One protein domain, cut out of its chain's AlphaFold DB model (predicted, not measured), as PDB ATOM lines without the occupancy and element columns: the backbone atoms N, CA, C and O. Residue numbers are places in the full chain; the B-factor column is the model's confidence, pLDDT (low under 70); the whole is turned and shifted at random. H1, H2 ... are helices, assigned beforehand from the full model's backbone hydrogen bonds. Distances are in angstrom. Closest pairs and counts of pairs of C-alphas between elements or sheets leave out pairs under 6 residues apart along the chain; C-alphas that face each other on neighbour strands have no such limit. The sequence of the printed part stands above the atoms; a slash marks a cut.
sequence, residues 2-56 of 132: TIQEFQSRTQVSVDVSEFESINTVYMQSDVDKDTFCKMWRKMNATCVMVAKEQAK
ATOM      1  N   THR A   2     -12.296-148.205  73.376       95.19
ATOM      2  CA  THR A   2     -11.451-147.036  73.734       95.19
ATOM      3  C   THR A   2     -12.128-145.727  73.319       95.19
ATOM      4  O   THR A   2     -12.973-145.734  72.424       95.19
ATOM      5  N   ILE A   3     -11.751-144.597  73.933       96.00
ATOM      6  CA  ILE A   3     -12.315-143.281  73.586       96.00
ATOM      7  C   ILE A   3     -12.061-142.926  72.115       96.00
ATOM      8  O   ILE A   3     -12.991-142.567  71.401       96.00
ATOM      9  N   GLN A   4     -10.838-143.152  71.624       95.31
ATOM     10  CA  GLN A   4     -10.478-142.934  70.219       95.31
ATOM     11  C   GLN A   4     -11.297-143.820  69.270       95.31
ATOM     12  O   GLN A   4     -11.746-143.363  68.220       95.31
ATOM     13  N   GLU A   5     -11.530-145.084  69.640       95.06
ATOM     14  CA  GLU A   5     -12.351-146.001  68.845       95.06
ATOM     15  C   GLU A   5     -13.809-145.520  68.774       95.06
ATOM     16  O   GLU A   5     -14.401-145.514  67.694       95.06
ATOM     17  N   PHE A   6     -14.379-145.066  69.892       95.12
ATOM     18  CA  PHE A   6     -15.741-144.533  69.933       95.12
ATOM     19  C   PHE A   6     -15.885-143.246  69.120       95.12
ATOM     20  O   PHE A   6     -16.794-143.145  68.292       95.12
ATOM     21  N   GLN A   7     -14.976-142.287  69.306       94.12
ATOM     22  CA  GLN A   7     -14.970-141.026  68.564       94.12
ATOM     23  C   GLN A   7     -14.823-141.278  67.056       94.12
ATOM     24  O   GLN A   7     -15.542-140.684  66.258       94.12
ATOM     25  N   SER A   8     -13.983-142.238  66.651       93.06
ATOM     26  CA  SER A   8     -13.840-142.641  65.245       93.06
ATOM     27  C   SER A   8     -15.122-143.267  64.677       93.06
ATOM     28  O   SER A   8     -15.587-142.889  63.600       93.06
ATOM     29  N   ARG A   9     -15.770-144.180  65.411       93.06
ATOM     30  CA  ARG A   9     -17.009-144.834  64.950       93.06
ATOM     31  C   ARG A   9     -18.213-143.890  64.926       93.06
ATOM     32  O   ARG A   9     -19.107-144.047  64.086       93.06
ATOM     33  N   THR A  10     -18.271-142.928  65.846       91.62
ATOM     34  CA  THR A  10     -19.420-142.021  65.995       91.62
ATOM     35  C   THR A  10     -19.244-140.677  65.301       91.62
ATOM     36  O   THR A  10     -20.254-140.071  64.936       91.62
ATOM     37  N   GLN A  11     -17.999-140.265  65.043       89.69
ATOM     38  CA  GLN A  11     -17.618-138.936  64.552       89.69
ATOM     39  C   GLN A  11     -18.048-137.811  65.509       89.69
ATOM     40  O   GLN A  11     -18.362-136.705  65.075       89.69
ATOM     41  N   VAL A  12     -18.096-138.106  66.812       90.81
ATOM     42  CA  VAL A  12     -18.416-137.149  67.876       90.81
ATOM     43  C   VAL A  12     -17.253-137.124  68.855       90.81
ATOM     44  O   VAL A  12     -16.842-138.177  69.338       90.81
ATOM     45  N   SER A  13     -16.724-135.931  69.130       90.38
ATOM     46  CA  SER A  13     -15.773-135.738  70.221       90.38
ATOM     47  C   SER A  13     -16.536-135.754  71.540       90.38
ATOM     48  O   SER A  13     -17.554-135.081  71.671       90.38
ATOM     49  N   VAL A  14     -16.040-136.535  72.486       89.56
ATOM     50  CA  VAL A  14     -16.548-136.632  73.859       89.56
ATOM     51  C   VAL A  14     -15.367-136.511  74.799       89.56
ATOM     52  O   VAL A  14     -14.258-136.929  74.436       89.56
ATOM     53  N   ASP A  15     -15.585-135.950  75.979       92.75
ATOM     54  CA  ASP A  15     -14.551-135.929  77.004       92.75
ATOM     55  C   ASP A  15     -14.404-137.297  77.700       92.75
ATOM     56  O   ASP A  15     -15.110-138.270  77.411       92.75
ATOM     57  N   VAL A  16     -13.421-137.398  78.598       93.50
ATOM     58  CA  VAL A  16     -13.122-138.649  79.310       93.50
ATOM     59  C   VAL A  16     -14.281-139.069  80.221       93.50
ATOM     60  O   VAL A  16     -14.601-140.254  80.276       93.50
ATOM     61  N   SER A  17     -14.945-138.124  80.886       93.25
ATOM     62  CA  SER A  17     -16.026-138.405  81.837       93.25
ATOM     63  C   SER A  17     -17.311-138.849  81.130       93.25
ATOM     64  O   SER A  17     -17.945-139.839  81.519       93.25
ATOM     65  N   GLU A  18     -17.666-138.177  80.034       92.12
ATOM     66  CA  GLU A  18     -18.750-138.582  79.141       92.12
ATOM     67  C   GLU A  18     -18.490-139.987  78.589       92.12
ATOM     68  O   GLU A  18     -19.375-140.852  78.599       92.12
ATOM     69  N   PHE A  19     -17.255-140.243  78.148       95.88
ATOM     70  CA  PHE A  19     -16.869-141.539  77.612       95.88
ATOM     71  C   PHE A  19     -16.955-142.663  78.652       95.88
ATOM     72  O   PHE A  19     -17.429-143.747  78.318       95.88
ATOM     73  N   GLU A  20     -16.537-142.436  79.898       95.81
ATOM     74  CA  GLU A  20     -16.644-143.430  80.976       95.81
ATOM     75  C   GLU A  20     -18.094-143.869  81.202       95.81
ATOM     76  O   GLU A  20     -18.388-145.068  81.293       95.81
ATOM     77  N   SER A  21     -19.017-142.906  81.199       95.19
ATOM     78  CA  SER A  21     -20.452-143.163  81.325       95.19
ATOM     79  C   SER A  21     -20.979-143.986  80.145       95.19
ATOM     80  O   SER A  21     -21.640-145.009  80.332       95.19
ATOM     81  N   ILE A  22     -20.622-143.603  78.915       95.00
ATOM     82  CA  ILE A  22     -21.012-144.321  77.690       95.00
ATOM     83  C   ILE A  22     -20.441-145.744  77.676       95.00
ATOM     84  O   ILE A  22     -21.146-146.701  77.350       95.00
ATOM     85  N   ASN A  23     -19.165-145.899  78.034       95.44
ATOM     86  CA  ASN A  23     -18.494-147.190  78.047       95.44
ATOM     87  C   ASN A  23     -19.076-148.103  79.134       95.44
ATOM     88  O   ASN A  23     -19.174-149.302  78.906       95.44
ATOM     89  N   THR A  24     -19.536-147.561  80.263       95.75
ATOM     90  CA  THR A  24     -20.243-148.341  81.293       95.75
ATOM     91  C   THR A  24     -21.536-148.939  80.740       95.75
ATOM     92  O   THR A  24     -21.755-150.143  80.871       95.75
ATOM     93  N   VAL A  25     -22.344-148.139  80.034       94.38
ATOM     94  CA  VAL A  25     -23.570-148.621  79.371       94.38
ATOM     95  C   VAL A  25     -23.240-149.672  78.308       94.38
ATOM     96  O   VAL A  25     -23.911-150.699  78.232       94.38
ATOM     97  N   TYR A  26     -22.180-149.466  77.519       95.12
ATOM     98  CA  TYR A  26     -21.711-150.460  76.549       95.12
ATOM     99  C   TYR A  26     -21.333-151.789  77.216       95.12
ATOM    100  O   TYR A  26     -21.779-152.834  76.761       95.12
ATOM    101  N   MET A  27     -20.563-151.760  78.309       94.75
ATOM    102  CA  MET A  27     -20.125-152.972  79.020       94.75
ATOM    103  C   MET A  27     -21.286-153.741  79.668       94.75
ATOM    104  O   MET A  27     -21.149-154.927  79.948       94.75
ATOM    105  N   GLN A  28     -22.420-153.077  79.905       95.44
ATOM    106  CA  GLN A  28     -23.658-153.690  80.395       95.44
ATOM    107  C   GLN A  28     -24.588-154.160  79.267       95.44
ATOM    108  O   GLN A  28     -25.585-154.828  79.534       95.44
ATOM    109  N   SER A  29     -24.295-153.796  78.020       92.25
ATOM    110  CA  SER A  29     -25.122-154.126  76.864       92.25
ATOM    111  C   SER A  29     -24.617-155.398  76.182       92.25
ATOM    112  O   SER A  29     -23.425-155.532  75.920       92.25
ATOM    113  N   ASP A  30     -25.526-156.299  75.811       94.94
ATOM    114  CA  ASP A  30     -25.202-157.501  75.028       94.94
ATOM    115  C   ASP A  30     -25.231-157.206  73.519       94.94
ATOM    116  O   ASP A  30     -26.075-157.688  72.766       94.94
ATOM    117  N   VAL A  31     -24.355-156.300  73.079       94.75
ATOM    118  CA  VAL A  31     -24.196-155.939  71.663       94.75
ATOM    119  C   VAL A  31     -22.729-155.726  71.317       94.75
ATOM    120  O   VAL A  31     -21.913-155.314  72.144       94.75
ATOM    121  N   ASP A  32     -22.375-155.950  70.054       96.00
ATOM    122  CA  ASP A  32     -21.049-155.602  69.558       96.00
ATOM    123  C   ASP A  32     -20.854-154.072  69.467       96.00
ATOM    124  O   ASP A  32     -21.798-153.272  69.507       96.00
ATOM    125  N   LYS A  33     -19.595-153.651  69.320       94.94
ATOM    126  CA  LYS A  33     -19.207-152.232  69.299       94.94
ATOM    127  C   LYS A  33     -19.874-151.435  68.173       94.94
ATOM    128  O   LYS A  33     -20.221-150.272  68.387       94.94
ATOM    129  N   ASP A  34     -20.029-152.014  66.981       95.00
ATOM    130  CA  ASP A  34     -20.626-151.321  65.836       95.00
ATOM    131  C   ASP A  34     -22.119-151.123  66.028       95.00
ATOM    132  O   ASP A  34     -22.643-150.032  65.774       95.00
ATOM    133  N   THR A  35     -22.797-152.165  66.504       95.94
ATOM    134  CA  THR A  35     -24.218-152.108  66.837       95.94
ATOM    135  C   THR A  35     -24.473-151.060  67.917       95.94
ATOM    136  O   THR A  35     -25.309-150.172  67.714       95.94
ATOM    137  N   PHE A  36     -23.679-151.058  68.993       96.81
ATOM    138  CA  PHE A  36     -23.769-150.046  70.046       96.81
ATOM    139  C   PHE A  36     -23.579-148.621  69.507       96.81
ATOM    140  O   PHE A  36     -24.432-147.758  69.710       96.81
ATOM    141  N   CYS A  37     -22.502-148.362  68.754       95.88
ATOM    142  CA  CYS A  37     -22.215-147.025  68.220       95.88
ATOM    143  C   CYS A  37     -23.293-146.534  67.238       95.88
ATOM    144  O   CYS A  37     -23.577-145.336  67.161       95.88
ATOM    145  N   LYS A  38     -23.912-147.432  66.460       95.12
ATOM    146  CA  LYS A  38     -25.049-147.093  65.585       95.12
ATOM    147  C   LYS A  38     -26.281-146.698  66.399       95.12
ATOM    148  O   LYS A  38     -26.896-145.678  66.085       95.12
ATOM    149  N   MET A  39     -26.617-147.460  67.439       94.88
ATOM    150  CA  MET A  39     -27.742-147.149  68.326       94.88
ATOM    151  C   MET A  39     -27.516-145.835  69.073       94.88
ATOM    152  O   MET A  39     -28.382-144.962  69.046       94.88
ATOM    153  N   TRP A  40     -26.322-145.642  69.637       95.25
ATOM    154  CA  TRP A  40     -25.962-144.417  70.345       95.25
ATOM    155  C   TRP A  40     -26.103-143.184  69.448       95.25
ATOM    156  O   TRP A  40     -26.733-142.207  69.847       95.25
ATOM    157  N   ARG A  41     -25.608-143.240  68.200       94.19
ATOM    158  CA  ARG A  41     -25.775-142.142  67.232       94.19
ATOM    159  C   ARG A  41     -27.237-141.841  66.922       94.19
ATOM    160  O   ARG A  41     -27.583-140.685  66.718       94.19
ATOM    161  N   LYS A  42     -28.084-142.872  66.854       93.12
ATOM    162  CA  LYS A  42     -29.519-142.705  66.602       93.12
ATOM    163  C   LYS A  42     -30.210-142.018  67.782       93.12
ATOM    164  O   LYS A  42     -31.043-141.148  67.561       93.12
ATOM    165  N   MET A  43     -29.844-142.383  69.010       92.94
ATOM    166  CA  MET A  43     -30.382-141.768  70.229       92.94
ATOM    167  C   MET A  43     -29.869-140.339  70.439       92.94
ATOM    168  O   MET A  43     -30.609-139.488  70.915       92.94
ATOM    169  N   ASN A  44     -28.635-140.057  70.020       92.75
ATOM    170  CA  ASN A  44     -27.978-138.756  70.165       92.75
ATOM    171  C   ASN A  44     -27.906-137.998  68.830       92.75
ATOM    172  O   ASN A  44     -26.929-137.301  68.548       92.75
ATOM    173  N   ALA A  45     -28.934-138.144  67.985       91.00
ATOM    174  CA  ALA A  45     -28.951-137.601  66.627       91.00
ATOM    175  C   ALA A  45     -28.672-136.090  66.577       91.00
ATOM    176  O   ALA A  45     -27.918-135.646  65.712       91.00
ATOM    177  N   THR A  46     -29.207-135.316  67.525       89.75
ATOM    178  CA  THR A  46     -28.958-133.870  67.621       89.75
ATOM    179  C   THR A  46     -27.481-133.566  67.865       89.75
ATOM    180  O   THR A  46     -26.893-132.786  67.122       89.75
ATOM    181  N   CYS A  47     -26.846-134.229  68.838       85.31
ATOM    182  CA  CYS A  47     -25.421-134.044  69.128       85.31
ATOM    183  C   CYS A  47     -24.549-134.437  67.927       85.31
ATOM    184  O   CYS A  47     -23.624-133.718  67.558       85.31
ATOM    185  N   VAL A  48     -24.888-135.546  67.262       88.06
ATOM    186  CA  VAL A  48     -24.197-135.996  66.042       88.06
ATOM    187  C   VAL A  48     -24.345-134.979  64.907       88.06
ATOM    188  O   VAL A  48     -23.399-134.757  64.155       88.06
ATOM    189  N   MET A  49     -25.522-134.373  64.751       88.88
ATOM    190  CA  MET A  49     -25.765-133.357  63.726       88.88
ATOM    191  C   MET A  49     -24.930-132.100  63.987       88.88
ATOM    192  O   MET A  49     -24.220-131.661  63.086       88.88
ATOM    193  N   VAL A  50     -24.932-131.600  65.226       89.06
ATOM    194  CA  VAL A  50     -24.125-130.441  65.640       89.06
ATOM    195  C   VAL A  50     -22.633-130.696  65.414       89.06
ATOM    196  O   VAL A  50     -21.960-129.877  64.792       89.06
ATOM    197  N   ALA A  51     -22.120-131.861  65.823       87.88
ATOM    198  CA  ALA A  51     -20.718-132.224  65.612       87.88
ATOM    199  C   ALA A  51     -20.348-132.276  64.118       87.88
ATOM    200  O   ALA A  51     -19.298-131.780  63.707       87.88
ATOM    201  N   LYS A  52     -21.231-132.823  63.269       88.06
ATOM    202  CA  LYS A  52     -21.027-132.844  61.811       88.06
ATOM    203  C   LYS A  52     -21.020-131.446  61.201       88.06
ATOM    204  O   LYS A  52     -20.243-131.194  60.283       88.06
ATOM    205  N   GLU A  53     -21.895-130.557  61.656       89.12
ATOM    206  CA  GLU A  53     -21.929-129.172  61.186       89.12
ATOM    207  C   GLU A  53     -20.664-128.414  61.586       89.12
ATOM    208  O   GLU A  53     -20.075-127.741  60.744       89.12
ATOM    209  N   GLN A  54     -20.196-128.582  62.823       87.44
ATOM    210  CA  GLN A  54     -18.928-128.015  63.287       87.44
ATOM    211  C   GLN A  54     -17.741-128.536  62.468       87.44
ATOM    212  O   GLN A  54     -16.942-127.742  61.980       87.44
ATOM    213  N   ALA A  55     -17.669-129.847  62.219       88.31
ATOM    214  CA  ALA A  55     -16.615-130.431  61.390       88.31
ATOM    215  C   ALA A  55     -16.632-129.885  59.948       88.31
ATOM    216  O   ALA A  55     -15.582-129.594  59.378       88.31
ATOM    217  N   LYS A  56     -17.820-129.697  59.356       89.62
ATOM    218  CA  LYS A  56     -17.962-129.073  58.029       89.62
ATOM    219  C   LYS A  56     -17.528-127.609  58.026       89.62
ATOM    220  O   LYS A  56     -16.880-127.181  57.071       89.62
TER     221      LYS A  56
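This is residues 2 to 56 of the 132 residues of an uncharacterized protein of Prevotella sp. S7-1-8 (UniProt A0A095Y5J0). Three short helices, H1, H2 and H3, make a loose triangle with steep angles between them, and a fourth, H4, turns off at a corner from the end of H3 and reaches out as an arm. At the other end of the long axis the turn of residues 27 to 32 sticks out. The printed part has 55 residues with four named helices, H1 to H4 in chain order, and no named strand; the class is all helix. The whole is compact, with a radius of gyration of the C-alphas of 10.9 A, yet elongated, spanning 33 by 21 by 15 A.

Find C-alpha 3 at (-12.315, -143.281, 73.586), where H1 begins; it holds residues 3 to 10 and is 10.5 A long. H2, residues 16 to 28, starts at (-13.122, -138.649, 79.310) and covers 18.4 A. H3 takes residues 33 to 43, 15.3 A. H4, residues 45 to 56, covers 16.4 A and ends at C-alpha 56, (-17.962, -129.073, 58.029).

Look first at Thr 10 and Cys 37, the closest C-alphas of H1 and H3, 6.1 A apart: these helices touch, at a steep tilt of 63 degrees, the same way. H1 and H2 are close but not clearly touching, about perpendicular at 74 degrees; their closest C-alphas, Ile 3 and Phe 19, are 6.3 A apart. H2 and H3 are also close but not clearly touching, with the C-alphas of Tyr 26 and Phe 36 closest at 6.8 A. H4 is close to H3 but not clearly touching, about perpendicular at 82 degrees, with the C-alphas of Arg 41 and Val 48 closest at 6.5 A. H2 and H4 are apart. In H1, H2, H3 and H4 every O i to N i+4 pair is within hydrogen-bond range.

The C-alphas farthest apart, those of Asp 30 and Lys 56, are 33.9 A apart. The printed part has no cut, and its three links are tight. The mean pLDDT of the printed part is 92.9, and no printed residue is under 70.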